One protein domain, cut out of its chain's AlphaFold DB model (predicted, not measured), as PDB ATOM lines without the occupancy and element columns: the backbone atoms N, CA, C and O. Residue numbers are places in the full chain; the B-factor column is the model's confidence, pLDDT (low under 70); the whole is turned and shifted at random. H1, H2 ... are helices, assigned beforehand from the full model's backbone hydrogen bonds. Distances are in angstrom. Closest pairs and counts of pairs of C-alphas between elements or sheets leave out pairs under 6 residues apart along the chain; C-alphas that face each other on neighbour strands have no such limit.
ATOM      1  N   THR A 115     -28.595  -0.821  -8.528       90.25
ATOM      2  CA  THR A 115     -28.438  -0.573  -7.094       90.25
ATOM      3  C   THR A 115     -27.092  -1.106  -6.600       90.25
ATOM      4  O   THR A 115     -26.477  -1.953  -7.249       90.25
ATOM      5  N   GLN A 116     -26.639  -0.651  -5.430       86.69
ATOM      6  CA  GLN A 116     -25.412  -1.171  -4.815       86.69
ATOM      7  C   GLN A 116     -25.482  -2.697  -4.603       86.69
ATOM      8  O   GLN A 116     -24.526  -3.413  -4.890       86.69
ATOM      9  N   ALA A 117     -26.655  -3.207  -4.214       86.31
ATOM     10  CA  ALA A 117     -26.897  -4.639  -4.053       86.31
ATOM     11  C   ALA A 117     -26.794  -5.411  -5.383       86.31
ATOM     12  O   ALA A 117     -26.254  -6.518  -5.430       86.31
ATOM     13  N   ASP A 118     -27.274  -4.827  -6.485       85.19
ATOM     14  CA  ASP A 118     -27.144  -5.440  -7.810       85.19
ATOM     15  C   ASP A 118     -25.683  -5.537  -8.239       85.19
ATOM     16  O   ASP A 118     -25.281  -6.553  -8.800       85.19
ATOM     17  N   VAL A 119     -24.886  -4.507  -7.958       85.62
ATOM     18  CA  VAL A 119     -23.454  -4.466  -8.284       85.62
ATOM     19  C   VAL A 119     -22.701  -5.577  -7.555       85.62
ATOM     20  O   VAL A 119     -21.902  -6.281  -8.171       85.62
ATOM     21  N   GLU A 120     -23.004  -5.807  -6.279       85.88
ATOM     22  CA  GLU A 120     -22.423  -6.907  -5.502       85.88
ATOM     23  C   GLU A 120     -22.862  -8.283  -6.027       85.88
ATOM     24  O   GLU A 120     -22.046  -9.202  -6.166       85.88
ATOM     25  N   ARG A 121     -24.141  -8.437  -6.393       83.81
ATOM     26  CA  ARG A 121     -24.686  -9.701  -6.915       83.81
ATOM     27  C   ARG A 121     -24.167 -10.045  -8.313       83.81
ATOM     28  O   ARG A 121     -23.945 -11.217  -8.614       83.81
ATOM     29  N   LEU A 122     -24.018  -9.042  -9.175       83.44
ATOM     30  CA  LEU A 122     -23.542  -9.173 -10.557       83.44
ATOM     31  C   LEU A 122     -22.017  -9.088 -10.673       83.44
ATOM     32  O   LEU A 122     -21.493  -9.099 -11.788       83.44
ATOM     33  N   ASN A 123     -21.303  -9.031  -9.548       84.31
ATOM     34  CA  ASN A 123     -19.851  -9.017  -9.538       84.31
ATOM     35  C   ASN A 123     -19.309 -10.282 -10.246       84.31
ATOM     36  O   ASN A 123     -19.726 -11.396  -9.903       84.31
ATOM     37  N   PRO A 124     -18.412 -10.153 -11.243       84.06
ATOM     38  CA  PRO A 124     -17.875 -11.292 -11.991       84.06
ATOM     39  C   PRO A 124     -17.251 -12.375 -11.102       84.06
ATOM     40  O   PRO A 124     -17.406 -13.561 -11.402       84.06
ATOM     41  N   GLU A 125     -16.641 -11.998  -9.976       82.38
ATOM     42  CA  GLU A 125     -16.080 -12.940  -8.995       82.38
ATOM     43  C   GLU A 125     -17.153 -13.892  -8.434       82.38
ATOM     44  O   GLU A 125     -16.951 -15.107  -8.336       82.38
ATOM     45  N   ASN A 126     -18.358 -13.364  -8.191       82.56
ATOM     46  CA  ASN A 126     -19.510 -14.108  -7.684       82.56
ATOM     47  C   ASN A 126     -20.215 -14.952  -8.754       82.56
ATOM     48  O   ASN A 126     -21.064 -15.780  -8.414       82.56
ATOM     49  N   LEU A 127     -19.907 -14.759 -10.037       85.12
ATOM     50  CA  LEU A 127     -20.516 -15.471 -11.169       85.12
ATOM     51  C   LEU A 127     -19.588 -16.528 -11.780       85.12
ATOM     52  O   LEU A 127     -20.001 -17.240 -12.702       85.12
ATOM     53  N   SER A 128     -18.365 -16.652 -11.262       92.56
ATOM     54  CA  SER A 128     -17.402 -17.676 -11.660       92.56
ATOM     55  C   SER A 128     -17.998 -19.090 -11.579       92.56
ATOM     56  O   SER A 128     -18.880 -19.391 -10.767       92.56
ATOM     57  N   ILE A 129     -17.511 -19.994 -12.434       91.06
ATOM     58  CA  ILE A 129     -17.939 -21.404 -12.426       91.06
ATOM     59  C   ILE A 129     -17.662 -22.036 -11.056       91.06
ATOM     60  O   ILE A 129     -18.477 -22.812 -10.562       91.06
ATOM     61  N   GLU A 130     -16.554 -21.650 -10.426       90.12
ATOM     62  CA  GLU A 130     -16.170 -22.087  -9.088       90.12
ATOM     63  C   GLU A 130     -17.160 -21.608  -8.021       90.12
ATOM     64  O   GLU A 130     -17.732 -22.441  -7.327       90.12
ATOM     65  N   SER A 131     -17.475 -20.309  -7.953       90.00
ATOM     66  CA  SER A 131     -18.466 -19.797  -6.990       90.00
ATOM     67  C   SER A 131     -19.847 -20.435  -7.176       90.00
ATOM     68  O   SER A 131     -20.551 -20.726  -6.206       90.00
ATOM     69  N   ARG A 132     -20.246 -20.713  -8.426       90.94
ATOM     70  CA  ARG A 132     -21.474 -21.458  -8.726       90.94
ATOM     71  C   ARG A 132     -21.405 -22.887  -8.193       90.94
ATOM     72  O   ARG A 132     -22.365 -23.314  -7.558       90.94
ATOM     73  N   ALA A 133     -20.318 -23.608  -8.452       92.12
ATOM     74  CA  ALA A 133     -20.134 -24.969  -7.964       92.12
ATOM     75  C   ALA A 133     -20.136 -25.012  -6.429       92.12
ATOM     76  O   ALA A 133     -20.832 -25.842  -5.853       92.12
ATOM     77  N   THR A 134     -19.449 -24.078  -5.769       91.00
ATOM     78  CA  THR A 134     -19.436 -23.943  -4.306       91.00
ATOM     79  C   THR A 134     -20.846 -23.766  -3.753       91.00
ATOM     80  O   THR A 134     -21.258 -24.560  -2.913       91.00
ATOM     81  N   ARG A 135     -21.646 -22.836  -4.298       91.06
ATOM     82  CA  ARG A 135     -23.051 -22.654  -3.882       91.06
ATOM     83  C   ARG A 135     -23.910 -23.904  -4.085       91.06
ATOM     84  O   ARG A 135     -24.767 -24.200  -3.261       91.06
ATOM     85  N   GLN A 136     -23.699 -24.638  -5.179       93.56
ATOM     86  CA  GLN A 136     -24.424 -25.888  -5.436       93.56
ATOM     87  C   GLN A 136     -24.026 -26.995  -4.450       93.56
ATOM     88  O   GLN A 136     -24.885 -27.735  -3.973       93.56
ATOM     89  N   MET A 137     -22.736 -27.111  -4.134       94.81
ATOM     90  CA  MET A 137     -22.213 -28.128  -3.222       94.81
ATOM     91  C   MET A 137     -22.544 -27.832  -1.757       94.81
ATOM     92  O   MET A 137     -22.825 -28.776  -1.023       94.81
ATOM     93  N   GLN A 138     -22.580 -26.558  -1.349       94.19
ATOM     94  CA  GLN A 138     -22.913 -26.118   0.015       94.19
ATOM     95  C   GLN A 138     -24.280 -26.623   0.504       94.19
ATOM     96  O   GLN A 138     -24.484 -26.796   1.699       94.19
ATOM     97  N   ASN A 139     -25.208 -26.928  -0.406       94.62
ATOM     98  CA  ASN A 139     -26.503 -27.503  -0.039       94.62
ATOM     99  C   ASN A 139     -26.408 -28.946   0.500       94.62
ATOM    100  O   ASN A 139     -27.300 -29.406   1.206       94.62
ATOM    101  N   TYR A 140     -25.354 -29.681   0.141       96.06
ATOM    102  CA  TYR A 140     -25.201 -31.101   0.475       96.06
ATOM    103  C   TYR A 140     -23.967 -31.395   1.321       96.06
ATOM    104  O   TYR A 140     -23.934 -32.394   2.040       96.06
ATOM    105  N   PHE A 141     -22.945 -30.551   1.223       96.69
ATOM    106  CA  PHE A 141     -21.652 -30.758   1.846       96.69
ATOM    107  C   PHE A 141     -21.208 -29.498   2.571       96.69
ATOM    108  O   PHE A 141     -21.438 -28.385   2.105       96.69
ATOM    109  N   ASP A 142     -20.491 -29.692   3.671       94.62
ATOM    110  CA  ASP A 142     -19.758 -28.621   4.335       94.62
ATOM    111  C   ASP A 142     -18.477 -28.321   3.537       94.62
ATOM    112  O   ASP A 142     -17.396 -28.869   3.781       94.62
ATOM    113  N   VAL A 143     -18.648 -27.536   2.470       92.25
ATOM    114  CA  VAL A 143     -17.570 -27.160   1.546       92.25
ATOM    115  C   VAL A 143     -16.536 -26.290   2.255       92.25
ATOM    116  O   VAL A 143     -15.342 -26.428   1.982       92.25
ATOM    117  N   ASP A 144     -16.973 -25.448   3.188       93.00
ATOM    118  CA  ASP A 144     -16.123 -24.482   3.880       93.00
ATOM    119  C   ASP A 144     -15.158 -25.217   4.824       93.00
ATOM    120  O   ASP A 144     -13.940 -25.082   4.697       93.00
ATOM    121  N   LEU A 145     -15.656 -26.146   5.647       94.19
ATOM    122  CA  LEU A 145     -14.792 -26.972   6.496       94.19
ATOM    123  C   LEU A 145     -13.822 -27.835   5.675       94.19
ATOM    124  O   LEU A 145     -12.647 -27.979   6.029       94.19
ATOM    125  N   TYR A 146     -14.285 -28.413   4.563       91.88
ATOM    126  CA  TYR A 146     -13.425 -29.215   3.691       91.88
ATOM    127  C   TYR A 146     -12.321 -28.376   3.030       91.88
ATOM    128  O   TYR A 146     -11.167 -28.813   2.956       91.88
ATOM    129  N   THR A 147     -12.654 -27.182   2.541       90.94
ATOM    130  CA  THR A 147     -11.690 -26.272   1.908       90.94
ATOM    131  C   THR A 147     -10.663 -25.764   2.911       90.94
ATOM    132  O   THR A 147      -9.466 -25.824   2.620       90.94
ATOM    133  N   GLU A 148     -11.083 -25.379   4.115       91.94
ATOM    134  CA  GLU A 148     -10.187 -25.024   5.219       91.94
ATOM    135  C   GLU A 148      -9.247 -26.178   5.580       91.94
ATOM    136  O   GLU A 148      -8.027 -25.995   5.626       91.94
ATOM    137  N   GLN A 149      -9.783 -27.390   5.752       91.06
ATOM    138  CA  GLN A 149      -8.986 -28.578   6.051       91.06
ATOM    139  C   GLN A 149      -7.954 -28.848   4.949       91.06
ATOM    140  O   GLN A 149      -6.783 -29.109   5.237       91.06
ATOM    141  N   ARG A 150      -8.354 -28.767   3.676       90.31
ATOM    142  CA  ARG A 150      -7.446 -28.973   2.539       90.31
ATOM    143  C   ARG A 150      -6.383 -27.889   2.445       90.31
ATOM    144  O   ARG A 150      -5.234 -28.212   2.137       90.31
ATOM    145  N   ASN A 151      -6.730 -26.635   2.718       91.62
ATOM    146  CA  ASN A 151      -5.774 -25.531   2.761       91.62
ATOM    147  C   ASN A 151      -4.772 -25.724   3.902       91.62
ATOM    148  O   ASN A 151      -3.567 -25.595   3.685       91.62
ATOM    149  N   GLN A 152      -5.236 -26.144   5.079       89.38
ATOM    150  CA  GLN A 152      -4.374 -26.477   6.208       89.38
ATOM    151  C   GLN A 152      -3.431 -27.641   5.877       89.38
ATOM    152  O   GLN A 152      -2.237 -27.567   6.159       89.38
ATOM    153  N   GLU A 153      -3.927 -28.703   5.240       86.75
ATOM    154  CA  GLU A 153      -3.096 -29.820   4.784       86.75
ATOM    155  C   GLU A 153      -2.035 -29.373   3.774       86.75
ATOM    156  O   GLU A 153      -0.875 -29.763   3.909       86.75
ATOM    157  N   ARG A 154      -2.395 -28.536   2.790       88.19
ATOM    158  CA  ARG A 154      -1.432 -27.975   1.826       88.19
ATOM    159  C   ARG A 154      -0.360 -27.145   2.528       88.19
ATOM    160  O   ARG A 154       0.819 -27.352   2.258       88.19
ATOM    161  N   MET A 155      -0.754 -26.279   3.461       87.75
ATOM    162  CA  MET A 155       0.169 -25.474   4.268       87.75
ATOM    163  C   MET A 155       1.114 -26.353   5.097       87.75
ATOM    164  O   MET A 155       2.318 -26.108   5.140       87.75
ATOM    165  N   LEU A 156       0.601 -27.422   5.713       86.44
ATOM    166  CA  LEU A 156       1.415 -28.382   6.459       86.44
ATOM    167  C   LEU A 156       2.426 -29.085   5.548       86.44
ATOM    168  O   LEU A 156       3.615 -29.097   5.868       86.44
ATOM    169  N   VAL A 157       1.989 -29.594   4.394       84.88
ATOM    170  CA  VAL A 157       2.881 -30.239   3.419       84.88
ATOM    171  C   VAL A 157       3.956 -29.269   2.935       84.88
ATOM    172  O   VAL A 157       5.128 -29.637   2.896       84.88
ATOM    173  N   GLN A 158       3.589 -28.023   2.634       87.06
ATOM    174  CA  GLN A 158       4.532 -26.986   2.218       87.06
ATOM    175  C   GLN A 158       5.533 -26.629   3.326       87.06
ATOM    176  O   GLN A 158       6.698 -26.376   3.042       87.06
ATOM    177  N   SER A 159       5.121 -26.705   4.595       85.31
ATOM    178  CA  SER A 159       6.016 -26.587   5.755       85.31
ATOM    179  C   SER A 159       6.875 -27.840   6.020       85.31
ATOM    180  O   SER A 159       7.544 -27.926   7.050       85.31
ATOM    181  N   GLY A 160       6.840 -28.839   5.129       80.94
ATOM    182  CA  GLY A 160       7.564 -30.108   5.265       80.94
ATOM    183  C   GLY A 160       6.949 -31.080   6.278       80.94
ATOM    184  O   GLY A 160       7.549 -32.104   6.608       80.94
TER     185      GLY A 160
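AT A GLANCE: This is residues 115 to 160 of the 194 residues of the protein "WW domain-containing protein C2F3.14c" of Choanephora cucurbitarum (UniProt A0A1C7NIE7). The printed part is a wide, open V of helices with no packed core: two short helices, H1 and H2, lead step by step into H3 to make one arm, and the long helix H4 runs away alone as the other arm. The point of the V is the turn of residues 139 to 142, and the two ends of the printed part, Thr 115 and Gly 160, lie at the far tips of the arms. The printed part has 46 residues with four named helices, in the order H1, H2, H3, H4, and no named strand; the class is all helix. It is only just extended, close to loose, with a radius of gyration of the C-alphas of 14.6 A. Its outline is only just elongated, with spans of 48 by 24 by 16 A.

IN THESE COORDINATES: The printed part begins with Thr 115, and H1 follows at residues 116 to 121, from C-alpha 116 at (-25.412, -1.171, -4.815) over 8.8 A to C-alpha 121. After Leu 122 and Asn 123 comes H2, residues 124 to 127, a helix of 4 residues that measures 5.0 A from first to last C-alpha. Ser 128 stands between it and H3, residues 129 to 138, which begins with C-alpha 129 at (-17.939, -21.404, -12.426) and is 14.2 A long from first to last C-alpha. Residues 139 to 142 then lead to H4, residues 143 to 158, the longest helix with 16 residues and 22.1 A from first to last C-alpha. H4 begins with C-alpha 143 at (-17.570, -27.160, 1.546) and ends with C-alpha 158 at (4.532, -26.986, 2.218); its N-to-C direction is (1.00, -0.08, 0.01), and x rises along it while y and z change little from its first C-alpha to its last. Ser 159 and Gly 160 follow it.

HOW THE PARTS SIT: H1 and H2 meet only through their link. H1 is apart from H3 and also from H4. H2 and H3 are close but not clearly touching, with 2 pairs of C-alphas within 8 A; their closest C-alphas are those of Glu 125 and Ser 131, 7.5 A apart, and their centres are 11.1 A apart. H2 and H4 are apart. H3 and H4 only just touch, with 3 pairs of C-alphas within 8 A, and they touch only at the corner by their link. Their closest C-alphas are those of Met 137 and Val 143, 6.7 A apart, and H4 touches H3 with residues 143 to 144 alone. The lines of H3 and H4 stand at a steep tilt of 64 degrees, and the two run opposite ways, with their centres 17.7 A apart. In H1, H3 and H4 every pair of O of residue i and N of residue i+4 inside the helix is within hydrogen-bond range; H2 is too short for such a pair, and its one pair of O of residue i and N of residue i+3 is within range.

THE WHOLE: The two C-alphas farthest apart are those of Thr 115 and Gly 160, the first and last printed residues, at 48.2 A. Three stretches stand free: residues 115 to 133, residues 136 to 141, and residues 145 to 160, of which 145 to 158 belong to H4. The links from H1 to H2, from H2 to H3 and from H3 to H4 are tight, and there is no long link. The printed part has no cut. The mean pLDDT of the printed part is 89.2, and no printed residue is under 70.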